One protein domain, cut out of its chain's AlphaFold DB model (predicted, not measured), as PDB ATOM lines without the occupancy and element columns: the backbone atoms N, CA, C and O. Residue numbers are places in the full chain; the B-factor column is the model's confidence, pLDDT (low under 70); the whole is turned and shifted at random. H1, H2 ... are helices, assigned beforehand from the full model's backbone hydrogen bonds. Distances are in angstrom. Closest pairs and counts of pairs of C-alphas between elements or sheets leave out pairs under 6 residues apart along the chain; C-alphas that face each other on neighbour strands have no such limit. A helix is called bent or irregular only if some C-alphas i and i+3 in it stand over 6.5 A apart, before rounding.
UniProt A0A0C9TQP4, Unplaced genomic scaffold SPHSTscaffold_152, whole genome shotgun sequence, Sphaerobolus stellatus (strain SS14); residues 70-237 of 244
ATOM      1  N   ARG A  70      29.630 -23.143 165.479       93.69
ATOM      2  CA  ARG A  70      30.753 -22.213 165.265       93.69
ATOM      3  C   ARG A  70      30.948 -21.798 163.798       93.69
ATOM      4  O   ARG A  70      31.368 -20.678 163.524       93.69
ATOM      5  N   LEU A  71      30.588 -22.662 162.845       93.75
ATOM      6  CA  LEU A  71      30.689 -22.381 161.411       93.75
ATOM      7  C   LEU A  71      29.648 -21.356 160.942       93.75
ATOM      8  O   LEU A  71      29.872 -20.687 159.938       93.75
ATOM      9  N   ILE A  72      28.543 -21.183 161.676       92.38
ATOM     10  CA  ILE A  72      27.588 -20.099 161.418       92.38
ATOM     11  C   ILE A  72      28.267 -18.753 161.688       92.38
ATOM     12  O   ILE A  72      28.186 -17.865 160.849       92.38
ATOM     13  N   LYS A  73      28.999 -18.623 162.804       90.56
ATOM     14  CA  LYS A  73      29.751 -17.400 163.133       90.56
ATOM     15  C   LYS A  73      30.909 -17.163 162.155       90.56
ATOM     16  O   LYS A  73      31.117 -16.045 161.709       90.56
ATOM     17  N   ALA A  74      31.629 -18.223 161.784       92.75
ATOM     18  CA  ALA A  74      32.801 -18.131 160.911       92.75
ATOM     19  C   ALA A  74      32.466 -17.833 159.443       92.75
ATOM     20  O   ALA A  74      33.142 -17.044 158.790       92.75
ATOM     21  N   PHE A  75      31.420 -18.471 158.918       92.88
ATOM     22  CA  PHE A  75      31.138 -18.491 157.482       92.88
ATOM     23  C   PHE A  75      29.729 -18.039 157.126       92.88
ATOM     24  O   PHE A  75      29.402 -17.993 155.945       92.88
ATOM     25  N   GLY A  76      28.871 -17.724 158.099       90.69
ATOM     26  CA  GLY A  76      27.483 -17.334 157.842       90.69
ATOM     27  C   GLY A  76      26.628 -18.452 157.236       90.69
ATOM     28  O   GLY A  76      25.633 -18.160 156.578       90.69
ATOM     29  N   ILE A  77      27.017 -19.723 157.402       90.94
ATOM     30  CA  ILE A  77      26.366 -20.874 156.753       90.94
ATOM     31  C   ILE A  77      25.230 -21.461 157.602       90.94
ATOM     32  O   ILE A  77      25.339 -22.554 158.150       90.94
ATOM     33  N   SER A  78      24.126 -20.734 157.762       88.94
ATOM     34  CA  SER A  78      23.009 -21.171 158.622       88.94
ATOM     35  C   SER A  78      22.106 -22.243 157.994       88.94
ATOM     36  O   SER A  78      21.498 -23.023 158.725       88.94
ATOM     37  N   GLN A  79      22.042 -22.321 156.660       86.06
ATOM     38  CA  GLN A  79      21.195 -23.270 155.923       86.06
ATOM     39  C   GLN A  79      22.002 -24.431 155.322       86.06
ATOM     40  O   GLN A  79      21.568 -25.106 154.392       86.06
ATOM     41  N   SER A  80      23.186 -24.710 155.871       87.25
ATOM     42  CA  SER A  80      24.040 -25.799 155.401       87.25
ATOM     43  C   SER A  80      23.700 -27.138 156.061       87.25
ATOM     44  O   SER A  80      23.364 -27.223 157.249       87.25
ATOM     45  N   THR A  81      23.939 -28.230 155.326       87.19
ATOM     46  CA  THR A  81      23.972 -29.589 155.889       87.19
ATOM     47  C   THR A  81      25.081 -29.786 156.930       87.19
ATOM     48  O   THR A  81      25.240 -30.909 157.381       87.19
ATOM     49  N   PHE A  82      25.890 -28.783 157.290       88.62
ATOM     50  CA  PHE A  82      26.842 -28.871 158.404       88.62
ATOM     51  C   PHE A  82      26.340 -28.279 159.708       88.62
ATOM     52  O   PHE A  82      26.808 -28.699 160.764       88.62
ATOM     53  N   THR A  83      25.373 -27.378 159.656       92.44
ATOM     54  CA  THR A  83      24.954 -26.542 160.789       92.44
ATOM     55  C   THR A  83      23.473 -26.697 161.110       92.44
ATOM     56  O   THR A  83      23.053 -26.370 162.213       92.44
ATOM     57  N   SER A  84      22.685 -27.265 160.192       91.62
ATOM     58  CA  SER A  84      21.263 -27.530 160.404       91.62
ATOM     59  C   SER A  84      20.983 -28.971 160.837       91.62
ATOM     60  O   SER A  84      21.599 -29.920 160.338       91.62
ATOM     61  N   ALA A  85      20.016 -29.129 161.746       94.12
ATOM     62  CA  ALA A  85      19.425 -30.412 162.132       94.12
ATOM     63  C   ALA A  85      18.194 -30.796 161.276       94.12
ATOM     64  O   ALA A  85      17.591 -31.846 161.499       94.12
ATOM     65  N   SER A  86      17.805 -29.952 160.311       93.69
ATOM     66  CA  SER A  86      16.647 -30.186 159.444       93.69
ATOM     67  C   SER A  86      16.879 -31.370 158.506       93.69
ATOM     68  O   SER A  86      17.849 -31.414 157.743       93.69
ATOM     69  N   THR A  87      15.947 -32.324 158.532       93.69
ATOM     70  CA  THR A  87      15.940 -33.474 157.620       93.69
ATOM     71  C   THR A  87      15.659 -33.062 156.178       93.69
ATOM     72  O   THR A  87      16.113 -33.742 155.262       93.69
ATOM     73  N   GLU A  88      14.955 -31.950 155.969       92.00
ATOM     74  CA  GLU A  88      14.665 -31.390 154.651       92.00
ATOM     75  C   GLU A  88      15.925 -30.814 154.008       92.00
ATOM     76  O   GLU A  88      16.336 -31.314 152.965       92.00
ATOM     77  N   ILE A  89      16.618 -29.899 154.697       88.75
ATOM     78  CA  ILE A  89      17.895 -29.324 154.232       88.75
ATOM     79  C   ILE A  89      18.902 -30.437 153.920       88.75
ATOM     80  O   ILE A  89      19.575 -30.421 152.890       88.75
ATOM     81  N   HIS A  90      18.985 -31.448 154.791       90.06
ATOM     82  CA  HIS A  90      19.868 -32.586 154.564       90.06
ATOM     83  C   HIS A  90      19.465 -33.424 153.342       90.06
ATOM     84  O   HIS A  90      20.322 -33.822 152.549       90.06
ATOM     85  N   ARG A  91      18.170 -33.713 153.176       90.12
ATOM     86  CA  ARG A  91      17.649 -34.459 152.024       90.12
ATOM     87  C   ARG A  91      17.923 -33.712 150.726       90.12
ATOM     88  O   ARG A  91      18.397 -34.341 149.782       90.12
ATOM     89  N   ASP A  92      17.684 -32.411 150.691       85.25
ATOM     90  CA  ASP A  92      17.864 -31.587 149.496       85.25
ATOM     91  C   ASP A  92      19.335 -31.508 149.101       85.25
ATOM     92  O   ASP A  92      19.681 -31.755 147.940       85.25
ATOM     93  N   PHE A  93      20.218 -31.295 150.083       84.31
ATOM     94  CA  PHE A  93      21.659 -31.394 149.884       84.31
ATOM     95  C   PHE A  93      22.048 -32.763 149.316       84.31
ATOM     96  O   PHE A  93      22.734 -32.842 148.296       84.31
ATOM     97  N   ARG A  94      21.578 -33.858 149.932       85.50
ATOM     98  CA  ARG A  94      21.926 -35.223 149.516       85.50
ATOM     99  C   ARG A  94      21.438 -35.528 148.105       85.50
ATOM    100  O   ARG A  94      22.173 -36.152 147.344       85.50
ATOM    101  N   VAL A  95      20.229 -35.103 147.742       84.62
ATOM    102  CA  VAL A  95      19.686 -35.256 146.383       84.62
ATOM    103  C   VAL A  95      20.521 -34.458 145.383       84.62
ATOM    104  O   VAL A  95      20.885 -34.999 144.339       84.62
ATOM    105  N   GLY A  96      20.870 -33.208 145.705       78.31
ATOM    106  CA  GLY A  96      21.723 -32.363 144.869       78.31
ATOM    107  C   GLY A  96      23.108 -32.971 144.638       78.31
ATOM    108  O   GLY A  96      23.507 -33.165 143.490       78.31
ATOM    109  N   ALA A  97      23.795 -33.346 145.718       78.25
ATOM    110  CA  ALA A  97      25.112 -33.971 145.668       78.25
ATOM    111  C   ALA A  97      25.078 -35.323 144.937       78.25
ATOM    112  O   ALA A  97      25.911 -35.576 144.073       78.25
ATOM    113  N   SER A  98      24.082 -36.171 145.218       79.31
ATOM    114  CA  SER A  98      23.947 -37.480 144.561       79.31
ATOM    115  C   SER A  98      23.687 -37.353 143.067       79.31
ATOM    116  O   SER A  98      24.185 -38.172 142.302       79.31
ATOM    117  N   ARG A  99      22.903 -36.354 142.639       78.31
ATOM    118  CA  ARG A  99      22.677 -36.085 141.216       78.31
ATOM    119  C   ARG A  99      23.995 -35.716 140.542       78.31
ATOM    120  O   ARG A  99      24.380 -36.395 139.608       78.31
ATOM    121  N   LYS A 100      24.744 -34.764 141.105       73.12
ATOM    122  CA  LYS A 100      26.054 -34.360 140.570       73.12
ATOM    123  C   LYS A 100      27.046 -35.519 140.498       73.12
ATOM    124  O   LYS A 100      27.661 -35.722 139.464       73.12
ATOM    125  N   VAL A 101      27.146 -36.339 141.544       73.69
ATOM    126  CA  VAL A 101      28.019 -37.526 141.533       73.69
ATOM    127  C   VAL A 101      27.577 -38.567 140.497       73.69
ATOM    128  O   VAL A 101      28.428 -39.249 139.939       73.69
ATOM    129  N   LYS A 102      26.272 -38.708 140.229       74.19
ATOM    130  CA  LYS A 102      25.752 -39.612 139.187       74.19
ATOM    131  C   LYS A 102      25.948 -39.070 137.774       74.19
ATOM    132  O   LYS A 102      26.198 -39.862 136.873       74.19
ATOM    133  N   ASP A 103      25.818 -37.757 137.596       70.44
ATOM    134  CA  ASP A 103      26.055 -37.071 136.321       70.44
ATOM    135  C   ASP A 103      27.535 -37.174 135.923       70.44
ATOM    136  O   ASP A 103      27.874 -37.239 134.741       70.44
ATOM    137  N   ILE A 104      28.421 -37.269 136.918       68.25
ATOM    138  CA  ILE A 104      29.813 -37.654 136.726       68.25
ATOM    139  C   ILE A 104      29.867 -39.152 136.374       68.25
ATOM    140  O   ILE A 104      29.928 -40.028 137.240       68.25
ATOM    141  N   ASP A 105      29.882 -39.468 135.076       68.50
ATOM    142  CA  ASP A 105      30.139 -40.829 134.590       68.50
ATOM    143  C   ASP A 105      31.620 -41.189 134.784       68.50
ATOM    144  O   ASP A 105      32.426 -41.195 133.853       68.50
ATOM    145  N   PHE A 106      32.001 -41.502 136.024       64.69
ATOM    146  CA  PHE A 106      33.365 -41.905 136.366       64.69
ATOM    147  C   PHE A 106      33.843 -43.124 135.566       64.69
ATOM    148  O   PHE A 106      35.043 -43.271 135.346       64.69
ATOM    149  N   ARG A 107      32.950 -44.015 135.110       63.31
ATOM    150  CA  ARG A 107      33.383 -45.206 134.363       63.31
ATOM    151  C   ARG A 107      33.838 -44.849 132.956       63.31
ATOM    152  O   ARG A 107      34.811 -45.434 132.494       63.31
ATOM    153  N   ARG A 108      33.165 -43.903 132.296       64.06
ATOM    154  CA  ARG A 108      33.532 -43.463 130.941       64.06
ATOM    155  C   ARG A 108      34.527 -42.304 130.926       64.06
ATOM    156  O   ARG A 108      35.386 -42.272 130.054       64.06
ATOM    157  N   ASN A 109      34.460 -41.409 131.910       71.50
ATOM    158  CA  ASN A 109      35.199 -40.143 131.919       71.50
ATOM    159  C   ASN A 109      36.290 -40.062 133.002       71.50
ATOM    160  O   ASN A 109      36.867 -38.996 133.201       71.50
ATOM    161  N   SER A 110      36.608 -41.157 133.707       71.88
ATOM    162  CA  SER A 110      37.671 -41.170 134.736       71.88
ATOM    163  C   SER A 110      39.001 -40.608 134.237       71.88
ATOM    164  O   SER A 110      39.647 -39.858 134.966       71.88
ATOM    165  N   PHE A 111      39.390 -40.926 132.999       77.62
ATOM    166  CA  PHE A 111      40.594 -40.368 132.382       77.62
ATOM    167  C   PHE A 111      40.486 -38.856 132.186       77.62
ATOM    168  O   PHE A 111      41.385 -38.143 132.608       77.62
ATOM    169  N   ALA A 112      39.358 -38.352 131.680       80.94
ATOM    170  CA  ALA A 112      39.147 -36.917 131.503       80.94
ATOM    171  C   ALA A 112      39.230 -36.144 132.833       80.94
ATOM    172  O   ALA A 112      39.874 -35.101 132.896       80.94
ATOM    173  N   TYR A 113      38.651 -36.667 133.921       78.94
ATOM    174  CA  TYR A 113      38.760 -36.031 135.242       78.94
ATOM    175  C   TYR A 113      40.168 -36.110 135.827       78.94
ATOM    176  O   TYR A 113      40.628 -35.150 136.442       78.94
ATOM    177  N   ARG A 114      40.864 -37.236 135.630       81.62
ATOM    178  CA  ARG A 114      42.270 -37.382 136.020       81.62
ATOM    179  C   ARG A 114      43.148 -36.383 135.276       81.62
ATOM    180  O   ARG A 114      43.979 -35.736 135.904       81.62
ATOM    181  N   ASP A 115      42.960 -36.258 133.970       85.62
ATOM    182  CA  ASP A 115      43.746 -35.368 133.122       85.62
ATOM    183  C   ASP A 115      43.438 -33.906 133.453       85.62
ATOM    184  O   ASP A 115      44.362 -33.110 133.584       85.62
ATOM    185  N   LYS A 116      42.170 -33.569 133.732       85.00
ATOM    186  CA  LYS A 116      41.790 -32.234 134.210       85.00
ATOM    187  C   LYS A 116      42.391 -31.910 135.577       85.00
ATOM    188  O   LYS A 116      42.903 -30.814 135.780       85.00
ATOM    189  N   LEU A 117      42.370 -32.858 136.516       86.88
ATOM    190  CA  LEU A 117      43.023 -32.686 137.814       86.88
ATOM    191  C   LEU A 117      44.538 -32.512 137.649       86.88
ATOM    192  O   LEU A 117      45.128 -31.657 138.306       86.88
ATOM    193  N   LYS A 118      45.165 -33.289 136.760       88.06
ATOM    194  CA  LYS A 118      46.585 -33.146 136.439       88.06
ATOM    195  C   LYS A 118      46.892 -31.777 135.828       88.06
ATOM    196  O   LYS A 118      47.849 -31.152 136.262       88.06
ATOM    197  N   GLU A 119      46.072 -31.290 134.900       89.06
ATOM    198  CA  GLU A 119      46.195 -29.947 134.316       89.06
ATOM    199  C   GLU A 119      46.154 -28.863 135.403       89.06
ATOM    200  O   GLU A 119      47.004 -27.974 135.422       89.06
ATOM    201  N   ILE A 120      45.217 -28.968 136.354       89.50
ATOM    202  CA  ILE A 120      45.136 -28.056 137.503       89.50
ATOM    203  C   ILE A 120      46.422 -28.141 138.337       89.50
ATOM    204  O   ILE A 120      47.028 -27.116 138.634       89.50
ATOM    205  N   ILE A 121      46.863 -29.346 138.704       89.12
ATOM    206  CA  ILE A 121      48.084 -29.554 139.497       89.12
ATOM    207  C   ILE A 121      49.301 -28.943 138.791       89.12
ATOM    208  O   ILE A 121      50.001 -28.131 139.391       89.12
ATOM    209  N   ASP A 122      49.523 -29.280 137.521       88.38
ATOM    210  CA  ASP A 122      50.663 -28.808 136.732       88.38
ATOM    211  C   ASP A 122      50.647 -27.275 136.595       88.38
ATOM    212  O   ASP A 122      51.683 -26.625 136.744       88.38
ATOM    213  N   HIS A 123      49.467 -26.672 136.399       87.31
ATOM    214  CA  HIS A 123      49.309 -25.220 136.363       87.31
ATOM    215  C   HIS A 123      49.757 -24.561 137.675       87.31
ATOM    216  O   HIS A 123      50.588 -23.651 137.658       87.31
ATOM    217  N   TYR A 124      49.267 -25.035 138.824       85.94
ATOM    218  CA  TYR A 124      49.618 -24.440 140.118       85.94
ATOM    219  C   TYR A 124      51.048 -24.755 140.571       85.94
ATOM    220  O   TYR A 124      51.624 -23.963 141.319       85.94
ATOM    221  N   LEU A 125      51.642 -25.850 140.088       85.31
ATOM    222  CA  LEU A 125      53.075 -26.111 140.236       85.31
ATOM    223  C   LEU A 125      53.909 -25.133 139.401       85.31
ATOM    224  O   LEU A 125      54.892 -24.612 139.908       85.31
ATOM    225  N   SER A 126      53.494 -24.820 138.166       84.38
ATOM    226  CA  SER A 126      54.225 -23.890 137.288       84.38
ATOM    227  C   SER A 126      54.222 -22.436 137.780       84.38
ATOM    228  O   SER A 126      55.171 -21.694 137.534       84.38
ATOM    229  N   ILE A 127      53.167 -22.024 138.496       80.19
ATOM    230  CA  ILE A 127      53.062 -20.688 139.113       80.19
ATOM    231  C   ILE A 127      53.912 -20.598 140.386       80.19
ATOM    232  O   ILE A 127      54.377 -19.517 140.759       80.19
ATOM    233  N   SER A 128      54.118 -21.723 141.072       70.12
ATOM    234  CA  SER A 128      54.976 -21.777 142.247       70.12
ATOM    235  C   SER A 128      56.435 -21.639 141.809       70.12
ATOM    236  O   SER A 128      57.017 -22.557 141.246       70.12
ATOM    237  N   SER A 129      57.022 -20.464 142.047       58.81
ATOM    238  CA  SER A 129      58.431 -20.168 141.752       58.81
ATOM    239  C   SER A 129      59.361 -21.281 142.251       58.81
ATOM    240  O   SER A 129      59.309 -21.647 143.425       58.81
ATOM    241  N   GLU A 130      60.271 -21.748 141.387       57.25
ATOM    242  CA  GLU A 130      61.276 -22.799 141.650       57.25
ATOM    243  C   GLU A 130      62.173 -22.539 142.879       57.25
ATOM    244  O   GLU A 130      62.943 -23.403 143.291       57.25
ATOM    245  N   LYS A 131      62.116 -21.340 143.469       56.25
ATOM    246  CA  LYS A 131      63.071 -20.869 144.479       56.25
ATOM    247  C   LYS A 131      62.608 -21.009 145.930       56.25
ATOM    248  O   LYS A 131      63.416 -20.753 146.819       56.25
ATOM    249  N   ALA A 132      61.358 -21.394 146.197       63.31
ATOM    250  CA  ALA A 132      60.860 -21.535 147.566       63.31
ATOM    251  C   ALA A 132      60.073 -22.842 147.764       63.31
ATOM    252  O   ALA A 132      59.213 -23.158 146.941       63.31
ATOM    253  N   PRO A 133      60.314 -23.585 148.863       69.44
ATOM    254  CA  PRO A 133      59.472 -24.713 149.240       69.44
ATOM    255  C   PRO A 133      58.011 -24.273 149.362       69.44
ATOM    256  O   PRO A 133      57.703 -23.304 150.061       69.44
ATOM    257  N   GLN A 134      57.111 -24.981 148.682       73.44
ATOM    258  CA  GLN A 134      55.680 -24.717 148.757       73.44
ATOM    259  C   GLN A 134      55.071 -25.460 149.948       73.44
ATOM    260  O   GLN A 134      55.314 -26.653 150.136       73.44
ATOM    261  N   ASP A 135      54.245 -24.772 150.737       85.19
ATOM    262  CA  ASP A 135      53.462 -25.430 151.780       85.19
ATOM    263  C   ASP A 135      52.436 -26.379 151.141       85.19
ATOM    264  O   ASP A 135      51.525 -25.953 150.422       85.19
ATOM    265  N   PHE A 136      52.586 -27.678 151.409       84.88
ATOM    266  CA  PHE A 136      51.732 -28.719 150.839       84.88
ATOM    267  C   PHE A 136      50.259 -28.520 151.213       84.88
ATOM    268  O   PHE A 136      49.375 -28.799 150.400       84.88
ATOM    269  N   SER A 137      49.987 -28.014 152.420       86.12
ATOM    270  CA  SER A 137      48.621 -27.744 152.873       86.12
ATOM    271  C   SER A 137      47.982 -26.645 152.025       86.12
ATOM    272  O   SER A 137      46.942 -26.876 151.408       86.12
ATOM    273  N   GLN A 138      48.636 -25.488 151.898       87.19
ATOM    274  CA  GLN A 138      48.168 -24.381 151.065       87.19
ATOM    275  C   GLN A 138      48.005 -24.780 149.589       87.19
ATOM    276  O   GLN A 138      47.012 -24.412 148.952       87.19
ATOM    277  N   PHE A 139      48.953 -25.545 149.043       89.12
ATOM    278  CA  PHE A 139      48.861 -26.066 147.681       89.12
ATOM    279  C   PHE A 139      47.636 -26.968 147.506       89.12
ATOM    280  O   PHE A 139      46.811 -26.741 146.621       89.12
ATOM    281  N   THR A 140      47.469 -27.945 148.398       90.44
ATOM    282  CA  THR A 140      46.339 -28.880 148.370       90.44
ATOM    283  C   THR A 140      45.014 -28.135 148.463       90.44
ATOM    284  O   THR A 140      44.118 -28.375 147.664       90.44
ATOM    285  N   GLN A 141      44.896 -27.186 149.391       91.94
ATOM    286  CA  GLN A 141      43.710 -26.344 149.560       91.94
ATOM    287  C   GLN A 141      43.353 -25.590 148.274       91.94
ATOM    288  O   GLN A 141      42.199 -25.589 147.846       91.94
ATOM    289  N   THR A 142      44.355 -25.026 147.603       91.88
ATOM    290  CA  THR A 142      44.194 -24.343 146.313       91.88
ATOM    291  C   THR A 142      43.672 -25.292 145.231       91.88
ATOM    292  O   THR A 142      42.649 -25.015 144.601       91.88
ATOM    293  N   VAL A 143      44.322 -26.445 145.052       91.69
ATOM    294  CA  VAL A 143      43.932 -27.444 144.044       91.69
ATOM    295  C   VAL A 143      42.531 -27.994 144.317       91.69
ATOM    296  O   VAL A 143      41.734 -28.135 143.389       91.69
ATOM    297  N   VAL A 144      42.192 -28.264 145.580       93.12
ATOM    298  CA  VAL A 144      40.858 -28.731 145.992       93.12
ATOM    299  C   VAL A 144      39.806 -27.695 145.653       93.12
ATOM    300  O   VAL A 144      38.785 -28.040 145.067       93.12
ATOM    301  N   PHE A 145      40.049 -26.433 145.995       93.06
ATOM    302  CA  PHE A 145      39.103 -25.359 145.731       93.06
ATOM    303  C   PHE A 145      38.816 -25.230 144.233       93.06
ATOM    304  O   PHE A 145      37.660 -25.224 143.819       93.06
ATOM    305  N   VAL A 146      39.859 -25.237 143.402       91.44
ATOM    306  CA  VAL A 146      39.714 -25.192 141.940       91.44
ATOM    307  C   VAL A 146      39.006 -26.430 141.407       91.44
ATOM    308  O   VAL A 146      38.140 -26.313 140.544       91.44
ATOM    309  N   THR A 147      39.323 -27.610 141.937       89.62
ATOM    310  CA  THR A 147      38.659 -28.874 141.586       89.62
ATOM    311  C   THR A 147      37.165 -28.815 141.902       89.62
ATOM    312  O   THR A 147      36.341 -29.216 141.085       89.62
ATOM    313  N   VAL A 148      36.791 -28.264 143.057       88.50
ATOM    314  CA  VAL A 148      35.388 -28.065 143.440       88.50
ATOM    315  C   VAL A 148      34.677 -27.167 142.428       88.50
ATOM    316  O   VAL A 148      33.610 -27.522 141.933       88.50
ATOM    317  N   LEU A 149      35.273 -26.025 142.086       87.25
ATOM    318  CA  LEU A 149      34.679 -25.084 141.137       87.25
ATOM    319  C   LEU A 149      34.564 -25.677 139.723       87.25
ATOM    320  O   LEU A 149      33.507 -25.615 139.107       87.25
ATOM    321  N   THR A 150      35.630 -26.293 139.218       84.62
ATOM    322  CA  THR A 150      35.709 -26.749 137.820       84.62
ATOM    323  C   THR A 150      35.075 -28.108 137.580       84.62
ATOM    324  O   THR A 150      34.343 -28.271 136.618       84.62
ATOM    325  N   ILE A 151      35.350 -29.097 138.427       80.81
ATOM    326  CA  ILE A 151      34.920 -30.481 138.197       80.81
ATOM    327  C   ILE A 151      33.561 -30.729 138.846       80.81
ATOM    328  O   ILE A 151      32.696 -31.363 138.248       80.81
ATOM    329  N   PHE A 152      33.352 -30.241 140.072       77.62
ATOM    330  CA  PHE A 152      32.121 -30.535 140.808       77.62
ATOM    331  C   PHE A 152      30.970 -29.587 140.443       77.62
ATOM    332  O   PHE A 152      29.820 -30.023 140.321       77.62
ATOM    333  N   PHE A 153      31.272 -28.302 140.239       77.81
ATOM    334  CA  PHE A 153      30.282 -27.301 139.826       77.81
ATOM    335  C   PHE A 153      30.259 -27.006 138.329       77.81
ATOM    336  O   PHE A 153      29.337 -26.318 137.896       77.81
ATOM    337  N   ASP A 154      31.177 -27.584 137.550       76.75
ATOM    338  CA  ASP A 154      31.252 -27.411 136.093       76.75
ATOM    339  C   ASP A 154      31.295 -25.934 135.671       76.75
ATOM    340  O   ASP A 154      30.676 -25.497 134.697       76.75
ATOM    341  N   LEU A 155      32.008 -25.121 136.457       76.06
ATOM    342  CA  LEU A 155      32.181 -23.707 136.158       76.06
ATOM    343  C   LEU A 155      33.117 -23.569 134.956       76.06
ATOM    344  O   LEU A 155      34.336 -23.534 135.089       76.06
ATOM    345  N   SER A 156      32.505 -23.501 133.774       61.41
ATOM    346  CA  SER A 156      33.173 -23.331 132.477       61.41
ATOM    347  C   SER A 156      33.626 -21.886 132.208       61.41
ATOM    348  O   SER A 156      34.232 -21.605 131.177       61.41
ATOM    349  N   GLY A 157      33.300 -20.952 133.109       66.75
ATOM    350  CA  GLY A 157      33.700 -19.548 133.019       66.75
ATOM    351  C   GLY A 157      35.168 -19.310 133.396       66.75
ATOM    352  O   GLY A 157      35.845 -20.217 133.885       66.75
ATOM    353  N   PRO A 158      35.681 -18.081 133.198       67.81
ATOM    354  CA  PRO A 158      37.010 -17.719 133.671       67.81
ATOM    355  C   PRO A 158      37.056 -17.883 135.190       67.81
ATOM    356  O   PRO A 158      36.275 -17.260 135.899       67.81
ATOM    357  N   LEU A 159      37.946 -18.738 135.688       71.31
ATOM    358  CA  LEU A 159      38.149 -18.911 137.124       71.31
ATOM    359  C   LEU A 159      38.667 -17.615 137.768       71.31
ATOM    360  O   LEU A 159      39.282 -16.794 137.074       71.31
ATOM    361  N   PRO A 160      38.488 -17.440 139.093       78.19
ATOM    362  CA  PRO A 160      39.174 -16.369 139.793       78.19
ATOM    363  C   PRO A 160      40.681 -16.457 139.554       78.19
ATOM    364  O   PRO A 160      41.248 -17.541 139.396       78.19
ATOM    365  N   ASN A 161      41.337 -15.300 139.513       86.31
ATOM    366  CA  ASN A 161      42.787 -15.255 139.365       86.31
ATOM    367  C   ASN A 161      43.475 -15.965 140.554       86.31
ATOM    368  O   ASN A 161      42.879 -16.187 141.613       86.31
ATOM    369  N   HIS A 162      44.754 -16.309 140.391       85.50
ATOM    370  CA  HIS A 162      45.507 -17.038 141.415       85.50
ATOM    371  C   HIS A 162      45.492 -16.334 142.788       85.50
ATOM    372  O   HIS A 162      45.372 -16.999 143.816       85.50
ATOM    373  N   SER A 163      45.570 -14.997 142.823       87.50
ATOM    374  CA  SER A 163      45.518 -14.227 144.073       87.50
ATOM    375  C   SER A 163      44.168 -14.320 144.785       87.50
ATOM    376  O   SER A 163      44.155 -14.496 146.000       87.50
ATOM    377  N   ASP A 164      43.054 -14.275 144.054       91.19
ATOM    378  CA  ASP A 164      41.698 -14.394 144.597       91.19
ATOM    379  C   ASP A 164      41.483 -15.797 145.178       91.19
ATOM    380  O   ASP A 164      40.976 -15.947 146.289       91.19
ATOM    381  N   ILE A 165      41.929 -16.839 144.468       91.44
ATOM    382  CA  ILE A 165      41.845 -18.229 144.944       91.44
ATOM    383  C   ILE A 165      42.691 -18.421 146.203       91.44
ATOM    384  O   ILE A 165      42.232 -19.017 147.182       91.44
ATOM    385  N   ARG A 166      43.920 -17.899 146.199       89.81
ATOM    386  CA  ARG A 166      44.812 -17.953 147.358       89.81
ATOM    387  C   ARG A 166      44.201 -17.226 148.555       89.81
ATOM    388  O   ARG A 166      44.206 -17.778 149.651       89.81
ATOM    389  N   PHE A 167      43.637 -16.040 148.341       92.19
ATOM    390  CA  PHE A 167      42.948 -15.277 149.376       92.19
ATOM    391  C   PHE A 167      41.760 -16.053 149.956       92.19
ATOM    392  O   PHE A 167      41.697 -16.244 151.169       92.19
ATOM    393  N   ILE A 168      40.866 -16.582 149.110       93.88
ATOM    394  CA  ILE A 168      39.693 -17.343 149.563       93.88
ATOM    395  C   ILE A 168      40.116 -18.576 150.364       93.88
ATOM    396  O   ILE A 168      39.593 -18.812 151.449       93.88
ATOM    397  N   THR A 169      41.059 -19.369 149.859       93.69
ATOM    398  CA  THR A 169      41.490 -20.609 150.526       93.69
ATOM    399  C   THR A 169      42.204 -20.343 151.850       93.69
ATOM    400  O   THR A 169      41.898 -21.005 152.844       93.69
ATOM    401  N   GLN A 170      43.073 -19.328 151.910       92.25
ATOM    402  CA  GLN A 170      43.698 -18.884 153.160       92.25
ATOM    403  C   GLN A 170      42.663 -18.379 154.161       92.25
ATOM    404  O   GLN A 170      42.735 -18.729 155.342       92.25
ATOM    405  N   TRP A 171      41.684 -17.599 153.698       94.62
ATOM    406  CA  TRP A 171      40.604 -17.108 154.539       94.62
ATOM    407  C   TRP A 171      39.758 -18.266 155.076       94.62
ATOM    408  O   TRP A 171      39.581 -18.360 156.288       94.62
ATOM    409  N   ILE A 172      39.335 -19.208 154.220       94.19
ATOM    410  CA  ILE A 172      38.585 -20.404 154.632       94.19
ATOM    411  C   ILE A 172      39.350 -21.158 155.717       94.19
ATOM    412  O   ILE A 172      38.793 -21.433 156.778       94.19
ATOM    413  N   ASN A 173      40.628 -21.464 155.486       92.38
ATOM    414  CA  ASN A 173      41.439 -22.203 156.447       92.38
ATOM    415  C   ASN A 173      41.594 -21.446 157.775       92.38
ATOM    416  O   ASN A 173      41.399 -22.030 158.841       92.38
ATOM    417  N   THR A 174      41.877 -20.145 157.713       92.12
ATOM    418  CA  THR A 174      42.018 -19.288 158.899       92.12
ATOM    419  C   THR A 174      40.731 -19.274 159.714       92.12
ATOM    420  O   THR A 174      40.752 -19.617 160.890       92.12
ATOM    421  N   GLN A 175      39.587 -18.984 159.089       93.06
ATOM    422  CA  GLN A 175      38.294 -18.984 159.776       93.06
ATOM    423  C   GLN A 175      37.954 -20.373 160.346       93.06
ATOM    424  O   GLN A 175      37.401 -20.485 161.441       93.06
ATOM    425  N   TRP A 176      38.302 -21.456 159.648       91.75
ATOM    426  CA  TRP A 176      38.020 -22.819 160.106       91.75
ATOM    427  C   TRP A 176      38.816 -23.202 161.358       91.75
ATOM    428  O   TRP A 176      38.284 -23.873 162.254       91.75
ATOM    429  N   VAL A 177      40.090 -22.795 161.406       91.50
ATOM    430  CA  VAL A 177      40.984 -23.002 162.549       91.50
ATOM    431  C   VAL A 177      40.579 -22.091 163.700       91.50
ATOM    432  O   VAL A 177      40.263 -22.607 164.767       91.50
ATOM    433  N   SER A 178      40.495 -20.778 163.469       92.31
ATOM    434  CA  SER A 178      40.186 -19.789 164.508       92.31
ATOM    435  C   SER A 178      38.804 -19.982 165.119       92.31
ATOM    436  O   SER A 178      38.628 -19.782 166.310       92.31
ATOM    437  N   SER A 179      37.818 -20.467 164.361       93.44
ATOM    438  CA  SER A 179      36.488 -20.761 164.916       93.44
ATOM    439  C   SER A 179      36.458 -21.914 165.919       93.44
ATOM    440  O   SER A 179      35.377 -22.285 166.370       93.44
ATOM    441  N   LYS A 180      37.587 -22.573 166.206       92.06
ATOM    442  CA  LYS A 180      37.694 -23.542 167.308       92.06
ATOM    443  C   LYS A 180      37.919 -22.853 168.653       92.06
ATOM    444  O   LYS A 180      37.630 -23.472 169.673       92.06
ATOM    445  N   ASP A 181      38.391 -21.611 168.643       91.50
ATOM    446  CA  ASP A 181      38.601 -20.812 169.843       91.50
ATOM    447  C   ASP A 181      37.272 -20.203 170.309       91.50
ATOM    448  O   ASP A 181      36.458 -19.755 169.496       91.50
ATOM    449  N   SER A 182      37.036 -20.189 171.624       83.00
ATOM    450  CA  SER A 182      35.792 -19.672 172.219       83.00
ATOM    451  C   SER A 182      35.577 -18.182 171.964       83.00
ATOM    452  O   SER A 182      34.435 -17.743 171.840       83.00
ATOM    453  N   ASP A 183      36.672 -17.434 171.842       86.62
ATOM    454  CA  ASP A 183      36.682 -15.967 171.774       86.62
ATOM    455  C   ASP A 183      36.678 -15.457 170.325       86.62
ATOM    456  O   ASP A 183      36.872 -14.275 170.045       86.62
ATOM    457  N   PHE A 184      36.493 -16.360 169.362       88.44
ATOM    458  CA  PHE A 184      36.490 -16.017 167.954       88.44
ATOM    459  C   PHE A 184      35.263 -15.175 167.593       88.44
ATOM    460  O   PHE A 184      34.133 -15.659 167.659       88.44
ATOM    461  N   GLU A 185      35.480 -13.936 167.145       80.50
ATOM    462  CA  GLU A 185      34.410 -12.990 166.790       80.50
ATOM    463  C   GLU A 185      33.987 -12.998 165.311       80.50
ATOM    464  O   GLU A 185      32.970 -12.403 164.958       80.50
ATOM    465  N   GLY A 186      34.679 -13.752 164.452       76.50
ATOM    466  CA  GLY A 186      34.440 -13.733 163.006       76.50
ATOM    467  C   GLY A 186      35.028 -12.493 162.325       76.50
ATOM    468  O   GLY A 186      35.151 -11.425 162.920       76.50
ATOM    469  N   ASN A 187      35.426 -12.630 161.058       77.62
ATOM    470  CA  ASN A 187      35.949 -11.514 160.266       77.62
ATOM    471  C   ASN A 187      34.932 -11.089 159.196       77.62
ATOM    472  O   ASN A 187      34.910 -11.635 158.092       77.62
ATOM    473  N   ASN A 188      34.094 -10.106 159.533       77.25
ATOM    474  CA  ASN A 188      33.008  -9.644 158.664       77.25
ATOM    475  C   ASN A 188      33.495  -8.959 157.375       77.25
ATOM    476  O   ASN A 188      32.837  -9.091 156.345       77.25
ATOM    477  N   THR A 189      34.628  -8.249 157.400       79.00
ATOM    478  CA  THR A 189      35.138  -7.523 156.223       79.00
ATOM    479  C   THR A 189      35.620  -8.491 155.149       79.00
ATOM    480  O   THR A 189      35.152  -8.437 154.010       79.00
ATOM    481  N   ASP A 190      36.487  -9.434 155.522       87.38
ATOM    482  CA  ASP A 190      36.992 -10.428 154.572       87.38
ATOM    483  C   ASP A 190      35.887 -11.388 154.126       87.38
ATOM    484  O   ASP A 190      35.880 -11.824 152.977       87.38
ATOM    485  N   HIS A 191      34.901 -11.660 154.991       89.69
ATOM    486  CA  HIS A 191      33.717 -12.424 154.610       89.69
ATOM    487  C   HIS A 191      33.009 -11.782 153.412       89.69
ATOM    488  O   HIS A 191      32.768 -12.456 152.413       89.69
ATOM    489  N   GLN A 192      32.683 -10.486 153.473       89.38
ATOM    490  CA  GLN A 192      31.987  -9.818 152.366       89.38
ATOM    491  C   GLN A 192      32.835  -9.785 151.091       89.38
ATOM    492  O   GLN A 192      32.299  -9.992 150.001       89.38
ATOM    493  N   ALA A 193      34.153  -9.600 151.217       91.81
ATOM    494  CA  ALA A 193      35.069  -9.674 150.084       91.81
ATOM    495  C   ALA A 193      35.043 -11.065 149.426       91.81
ATOM    496  O   ALA A 193      34.859 -11.163 148.214       91.81
ATOM    497  N   VAL A 194      35.141 -12.143 150.212       92.50
ATOM    498  CA  VAL A 194      35.070 -13.528 149.713       92.50
ATOM    499  C   VAL A 194      33.740 -13.800 149.017       92.50
ATOM    500  O   VAL A 194      33.736 -14.317 147.901       92.50
ATOM    501  N   ILE A 195      32.612 -13.417 149.621       90.31
ATOM    502  CA  ILE A 195      31.288 -13.589 149.005       90.31
ATOM    503  C   ILE A 195      31.192 -12.815 147.686       90.31
ATOM    504  O   ILE A 195      30.715 -13.362 146.691       90.31
ATOM    505  N   GLY A 196      31.687 -11.574 147.651       88.88
ATOM    506  CA  GLY A 196      31.739 -10.758 146.442       88.88
ATOM    507  C   GLY A 196      32.588 -11.390 145.339       88.88
ATOM    508  O   GLY A 196      32.170 -11.406 144.184       88.88
ATOM    509  N   ILE A 197      33.743 -11.973 145.681       89.81
ATOM    510  CA  ILE A 197      34.567 -12.716 144.723       89.81
ATOM    511  C   ILE A 197      33.777 -13.911 144.187       89.81
ATOM    512  O   ILE A 197      33.626 -14.019 142.977       89.81
ATOM    513  N   LEU A 198      33.239 -14.763 145.064       88.12
ATOM    514  CA  LEU A 198      32.544 -16.000 144.692       88.12
ATOM    515  C   LEU A 198      31.335 -15.764 143.781       88.12
ATOM    516  O   LEU A 198      31.172 -16.486 142.799       88.12
ATOM    517  N   ARG A 199      30.522 -14.739 144.061       85.94
ATOM    518  CA  ARG A 199      29.346 -14.397 143.240       85.94
ATOM    519  C   ARG A 199      29.695 -14.012 141.804       85.94
ATOM    520  O   ARG A 199      28.894 -14.224 140.912       85.94
ATOM    521  N   ARG A 200      30.905 -13.503 141.544       83.62
ATOM    522  CA  ARG A 200      31.345 -13.204 140.166       83.62
ATOM    523  C   ARG A 200      31.583 -14.461 139.323       83.62
ATOM    524  O   ARG A 200      31.658 -14.353 138.104       83.62
ATOM    525  N   PHE A 201      31.738 -15.625 139.957       77.31
ATOM    526  CA  PHE A 201      32.140 -16.868 139.289       77.31
ATOM    527  C   PHE A 201      31.095 -17.976 139.370       77.31
ATOM    528  O   PHE A 201      31.183 -18.945 138.619       77.31
ATOM    529  N   ILE A 202      30.123 -17.856 140.271       77.31
ATOM    530  CA  ILE A 202      29.051 -18.832 140.442       77.31
ATOM    531  C   ILE A 202      27.839 -18.337 139.647       77.31
ATOM    532  O   ILE A 202      27.329 -17.271 139.962       77.31
ATOM    533  N   PRO A 203      27.382 -19.080 138.622       71.00
ATOM    534  CA  PRO A 203      26.239 -18.698 137.808       71.00
ATOM    535  C   PRO A 203      24.969 -18.539 138.642       71.00
ATOM    536  O   PRO A 203      24.697 -19.381 139.498       71.00
ATOM    537  N   ASP A 204      24.125 -17.576 138.273       67.00
ATOM    538  CA  ASP A 204      22.809 -17.319 138.882       67.00
ATOM    539  C   ASP A 204      21.923 -18.584 138.931       67.00
ATOM    540  O   ASP A 204      21.165 -18.811 139.870       67.00
ATOM    541  N   SER A 205      22.079 -19.498 137.963       62.62
ATOM    542  CA  SER A 205      21.382 -20.800 137.949       62.62
ATOM    543  C   SER A 205      21.733 -21.732 139.126       62.62
ATOM    544  O   SER A 205      20.975 -22.656 139.436       62.62
ATOM    545  N   LEU A 206      22.875 -21.512 139.787       62.16
ATOM    546  CA  LEU A 206      23.257 -22.166 141.041       62.16
ATOM    547  C   LEU A 206      22.841 -21.345 142.274       62.16
ATOM    548  O   LEU A 206      22.791 -21.910 143.371       62.16
ATOM    549  N   GLU A 207      22.506 -20.059 142.114       55.38
ATOM    550  CA  GLU A 207      22.075 -19.173 143.201       55.38
ATOM    551  C   GLU A 207      20.652 -19.480 143.688       55.38
ATOM    552  O   GLU A 207      20.416 -19.422 144.892       55.38
ATOM    553  N   ASP A 208      19.730 -19.935 142.830       56.53
ATOM    554  CA  ASP A 208      18.315 -20.154 143.200       56.53
ATOM    555  C   ASP A 208      18.094 -21.086 144.415       56.53
ATOM    556  O   ASP A 208      17.114 -20.932 145.146       56.53
ATOM    557  N   ARG A 209      19.013 -22.028 144.695       55.59
ATOM    558  CA  ARG A 209      18.951 -22.904 145.891       55.59
ATOM    559  C   ARG A 209      19.800 -22.446 147.081       55.59
ATOM    560  O   ARG A 209      19.574 -22.933 148.184       55.59
ATOM    561  N   PHE A 210      20.749 -21.532 146.880       57.53
ATOM    562  CA  PHE A 210      21.732 -21.088 147.888       57.53
ATOM    563  C   PHE A 210      21.788 -19.562 147.995       57.53
ATOM    564  O   PHE A 210      22.828 -18.989 148.318       57.53
ATOM    565  N   ASN A 211      20.637 -18.935 147.734       54.19
ATOM    566  CA  ASN A 211      20.378 -17.557 147.289       54.19
ATOM    567  C   ASN A 211      20.872 -16.425 148.221       54.19
ATOM    568  O   ASN A 211      20.469 -15.272 148.110       54.19
ATOM    569  N   ARG A 212      21.714 -16.736 149.209       70.19
ATOM    570  CA  ARG A 212      22.311 -15.775 150.140       70.19
ATOM    571  C   ARG A 212      23.818 -15.948 150.272       70.19
ATOM    572  O   ARG A 212      24.527 -14.943 150.257       70.19
ATOM    573  N   ASN A 213      24.318 -17.180 150.376       86.12
ATOM    574  CA  ASN A 213      25.714 -17.440 150.719       86.12
ATOM    575  C   ASN A 213      26.295 -18.629 149.925       86.12
ATOM    576  O   ASN A 213      26.038 -19.783 150.279       86.12
ATOM    577  N   PRO A 214      27.146 -18.378 148.911       86.25
ATOM    578  CA  PRO A 214      27.748 -19.440 148.109       86.25
ATOM    579  C   PRO A 214      28.624 -20.435 148.893       86.25
ATOM    580  O   PRO A 214      28.846 -21.562 148.445       86.25
ATOM    581  N   LEU A 215      29.098 -20.063 150.087       89.69
ATOM    582  CA  LEU A 215      29.863 -20.962 150.953       89.69
ATOM    583  C   LEU A 215      29.022 -22.128 151.486       89.69
ATOM    584  O   LEU A 215      29.584 -23.178 151.795       89.69
ATOM    585  N   GLU A 216      27.691 -21.994 151.554       87.06
ATOM    586  CA  GLU A 216      26.802 -23.095 151.958       87.06
ATOM    587  C   GLU A 216      26.882 -24.286 151.001       87.06
ATOM    588  O   GLU A 216      26.704 -25.432 151.424       87.06
ATOM    589  N   LEU A 217      27.199 -24.006 149.735       81.31
ATOM    590  CA  LEU A 217      27.380 -24.984 148.677       81.31
ATOM    591  C   LEU A 217      28.842 -25.442 148.557       81.31
ATOM    592  O   LEU A 217      29.109 -26.640 148.449       81.31
ATOM    593  N   ILE A 218      29.792 -24.501 148.595       87.19
ATOM    594  CA  ILE A 218      31.213 -24.798 148.372       87.19
ATOM    595  C   ILE A 218      31.827 -25.572 149.537       87.19
ATOM    596  O   ILE A 218      32.534 -26.552 149.302       87.19
ATOM    597  N   LEU A 219      31.575 -25.165 150.787       90.81
ATOM    598  CA  LEU A 219      32.270 -25.744 151.940       90.81
ATOM    599  C   LEU A 219      32.017 -27.250 152.108       90.81
ATOM    600  O   LEU A 219      32.984 -27.964 152.383       90.81
ATOM    601  N   PRO A 220      30.792 -27.783 151.904       87.19
ATOM    602  CA  PRO A 220      30.573 -29.229 151.930       87.19
ATOM    603  C   PRO A 220      31.397 -30.009 150.914       87.19
ATOM    604  O   PRO A 220      32.001 -31.029 151.254       87.19
ATOM    605  N   ALA A 221      31.453 -29.514 149.680       85.88
ATOM    606  CA  ALA A 221      32.235 -30.126 148.619       85.88
ATOM    607  C   ALA A 221      33.739 -30.038 148.937       85.88
ATOM    608  O   ALA A 221      34.450 -31.039 148.862       85.88
ATOM    609  N   TYR A 222      34.198 -28.865 149.370       90.38
ATOM    610  CA  TYR A 222      35.584 -28.584 149.725       90.38
ATOM    611  C   TYR A 222      36.098 -29.465 150.880       90.38
ATOM    612  O   TYR A 222      37.149 -30.091 150.748       90.38
ATOM    613  N   GLU A 223      35.344 -29.598 151.981       87.12
ATOM    614  CA  GLU A 223      35.730 -30.470 153.108       87.12
ATOM    615  C   GLU A 223      35.688 -31.955 152.729       87.12
ATOM    616  O   GLU A 223      36.545 -32.735 153.137       87.12
ATOM    617  N   THR A 224      34.742 -32.371 151.892       82.00
ATOM    618  CA  THR A 224      34.694 -33.783 151.499       82.00
ATOM    619  C   THR A 224      35.860 -34.130 150.563       82.00
ATOM    620  O   THR A 224      36.464 -35.197 150.676       82.00
ATOM    621  N   MET A 225      36.211 -33.223 149.643       84.31
ATOM    622  CA  MET A 225      37.214 -33.483 148.609       84.31
ATOM    623  C   MET A 225      38.657 -33.292 149.063       84.31
ATOM    624  O   MET A 225      39.532 -33.901 148.448       84.31
ATOM    625  N   TRP A 226      38.947 -32.515 150.116       84.81
ATOM    626  CA  TRP A 226      40.347 -32.219 150.446       84.81
ATOM    627  C   TRP A 226      41.179 -33.471 150.736       84.81
ATOM    628  O   TRP A 226      42.297 -33.581 150.239       84.81
ATOM    629  N   ARG A 227      40.612 -34.464 151.439       83.12
ATOM    630  CA  ARG A 227      41.290 -35.748 151.685       83.12
ATOM    631  C   ARG A 227      41.518 -36.521 150.385       83.12
ATOM    632  O   ARG A 227      42.603 -37.052 150.168       83.12
ATOM    633  N   LEU A 228      40.511 -36.573 149.512       81.75
ATOM    634  CA  LEU A 228      40.584 -37.307 148.247       81.75
ATOM    635  C   LEU A 228      41.632 -36.704 147.306       81.75
ATOM    636  O   LEU A 228      42.465 -37.425 146.763       81.75
ATOM    637  N   VAL A 229      41.610 -35.384 147.135       84.69
ATOM    638  CA  VAL A 229      42.550 -34.670 146.268       84.69
ATOM    639  C   VAL A 229      43.961 -34.707 146.848       84.69
ATOM    640  O   VAL A 229      44.894 -34.918 146.086       84.69
ATOM    641  N   ALA A 230      44.139 -34.597 148.170       85.12
ATOM    642  CA  ALA A 230      45.451 -34.773 148.802       85.12
ATOM    643  C   ALA A 230      46.058 -36.144 148.465       85.12
ATOM    644  O   ALA A 230      47.209 -36.231 148.034       85.12
ATOM    645  N   HIS A 231      45.267 -37.216 148.589       82.50
ATOM    646  CA  HIS A 231      45.688 -38.556 148.182       82.50
ATOM    647  C   HIS A 231      45.980 -38.646 146.680       82.50
ATOM    648  O   HIS A 231      46.972 -39.260 146.292       82.50
ATOM    649  N   ALA A 232      45.152 -38.019 145.839       81.00
ATOM    650  CA  ALA A 232      45.369 -37.991 144.398       81.00
ATOM    651  C   ALA A 232      46.683 -37.283 144.041       81.00
ATOM    652  O   ALA A 232      47.471 -37.847 143.289       81.00
ATOM    653  N   ILE A 233      46.966 -36.120 144.633       83.00
ATOM    654  CA  ILE A 233      48.227 -35.385 144.464       83.00
ATOM    655  C   ILE A 233      49.408 -36.291 144.817       83.00
ATOM    656  O   ILE A 233      50.295 -36.462 143.990       83.00
ATOM    657  N   ILE A 234      49.389 -36.939 145.987       83.06
ATOM    658  CA  ILE A 234      50.459 -37.859 146.412       83.06
ATOM    659  C   ILE A 234      50.615 -39.038 145.439       83.06
ATOM    660  O   ILE A 234      51.723 -39.508 145.220       83.06
ATOM    661  N   SER A 235      49.518 -39.533 144.859       78.69
ATOM    662  CA  SER A 235      49.561 -40.654 143.911       78.69
ATOM    663  C   SER A 235      50.002 -40.265 142.495       78.69
ATOM    664  O   SER A 235      50.532 -41.103 141.768       78.69
ATOM    665  N   ILE A 236      49.739 -39.020 142.081       74.06
ATOM    666  CA  ILE A 236      50.048 -38.489 140.746       74.06
ATOM    667  C   ILE A 236      51.472 -37.941 140.715       74.06
ATOM    668  O   ILE A 236      52.160 -38.095 139.704       74.06
ATOM    669  N   LEU A 237      51.909 -37.303 141.801       66.94
ATOM    670  CA  LEU A 237      53.286 -36.875 141.951       66.94
ATOM    671  C   LEU A 237      54.145 -38.126 142.154       66.94
ATOM    672  O   LEU A 237      53.904 -38.878 143.100       66.94
TER     673      LEU A 237
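What this domain is: This is residues 70 to 237 of the 244 residues of an uncharacterized protein of Sphaerobolus stellatus (strain SS14) (UniProt A0A0C9TQP4). H4 sits in the core of a helical body, with H3, H5 and both arms of the bent helix H8 packed round it at crossed angles. H1 packs on residues 175 to 176 of H5, H6 lies beyond H5, and H2 lines the edge of the body near H8a, touching no helix, while residues 107 to 112 of H3 stick out. The 168 printed residues hold eight named helices, H1 to H8 in chain order, and no named strand: all helix. The whole is compact and rounded, with a radius of gyration of the C-alphas of 16.3 A and spans of 41 by 39 by 27 A.

Where its parts are: Find C-alpha 106 at (33.365, -41.905, 136.366); from there H3 runs to residue 127, 29.1 A away. It is irregular, with C-alphas 108 and 111 7.8 A apart, and has a kink of 27 degrees near residue 113. H4 is residues 136 to 152, 22.1 A, neither bent nor irregular, but only just: C-alphas 149 and 152 are 6.0 A apart. H5, residues 162 to 178, and H2, residues 87 to 103, each measure 23.9 A. H1 is residues 70 to 75, H6 188 to 199 and H7 204 to 207. H8, residues 215 to 236, was assigned as one helix by its hydrogen bonds but is bent: C-alphas 224 and 227 are 6.9 A apart. Its arms are H8a, 215 to 224, and H8b, 227 to 236, which ends at C-alpha 236, (50.048, -38.489, 140.746).

How they stand to each other: Look first at the helical hairpin of H3 and H4, where the closest C-alphas, Ile 121 and Val 143, are 6.5 A apart, at a steep tilt of 44 degrees. H4 and H5 are the hubs, touching three helices each. H4 touches H5 with Gln 141 and Thr 169 closest, C-alphas 6.2 A apart, and H8a with Phe 145 and Tyr 222 closest, C-alphas 6.2 A apart. It touches H8b, about perpendicular at 77 degrees, through residues 140 to 144 alone; C-alphas 140 and 230 are closest, 6.0 A. H5 touches H1 at a shallow tilt of 16 degrees, C-alphas 74 and 175 closest at 5.7 A, and only just touches H6, with 3 pairs of C-alphas within 8 A, 168 and 194 closest at 6.0 A. H2 and H8a are near each other; H7 touches no helix. Every O i to N i+4 pair is within hydrogen-bond range in H1, H2, H4, H5, H6 and H8b, against 16 of 18 in H3 and 4 of 6 in H8a; H7 is too short for such a pair.

The domain as a whole: The C-alphas farthest apart, Glu 88 and Lys 131, are 50.6 A apart. The printed part has no cut, and the link from H1 to H2, 11 residues, is long. Mean pLDDT of the printed part is 82.6; look for values under 70 at residues 104 to 108, 129 to 133, 156 to 158, 204 to 211 and 237.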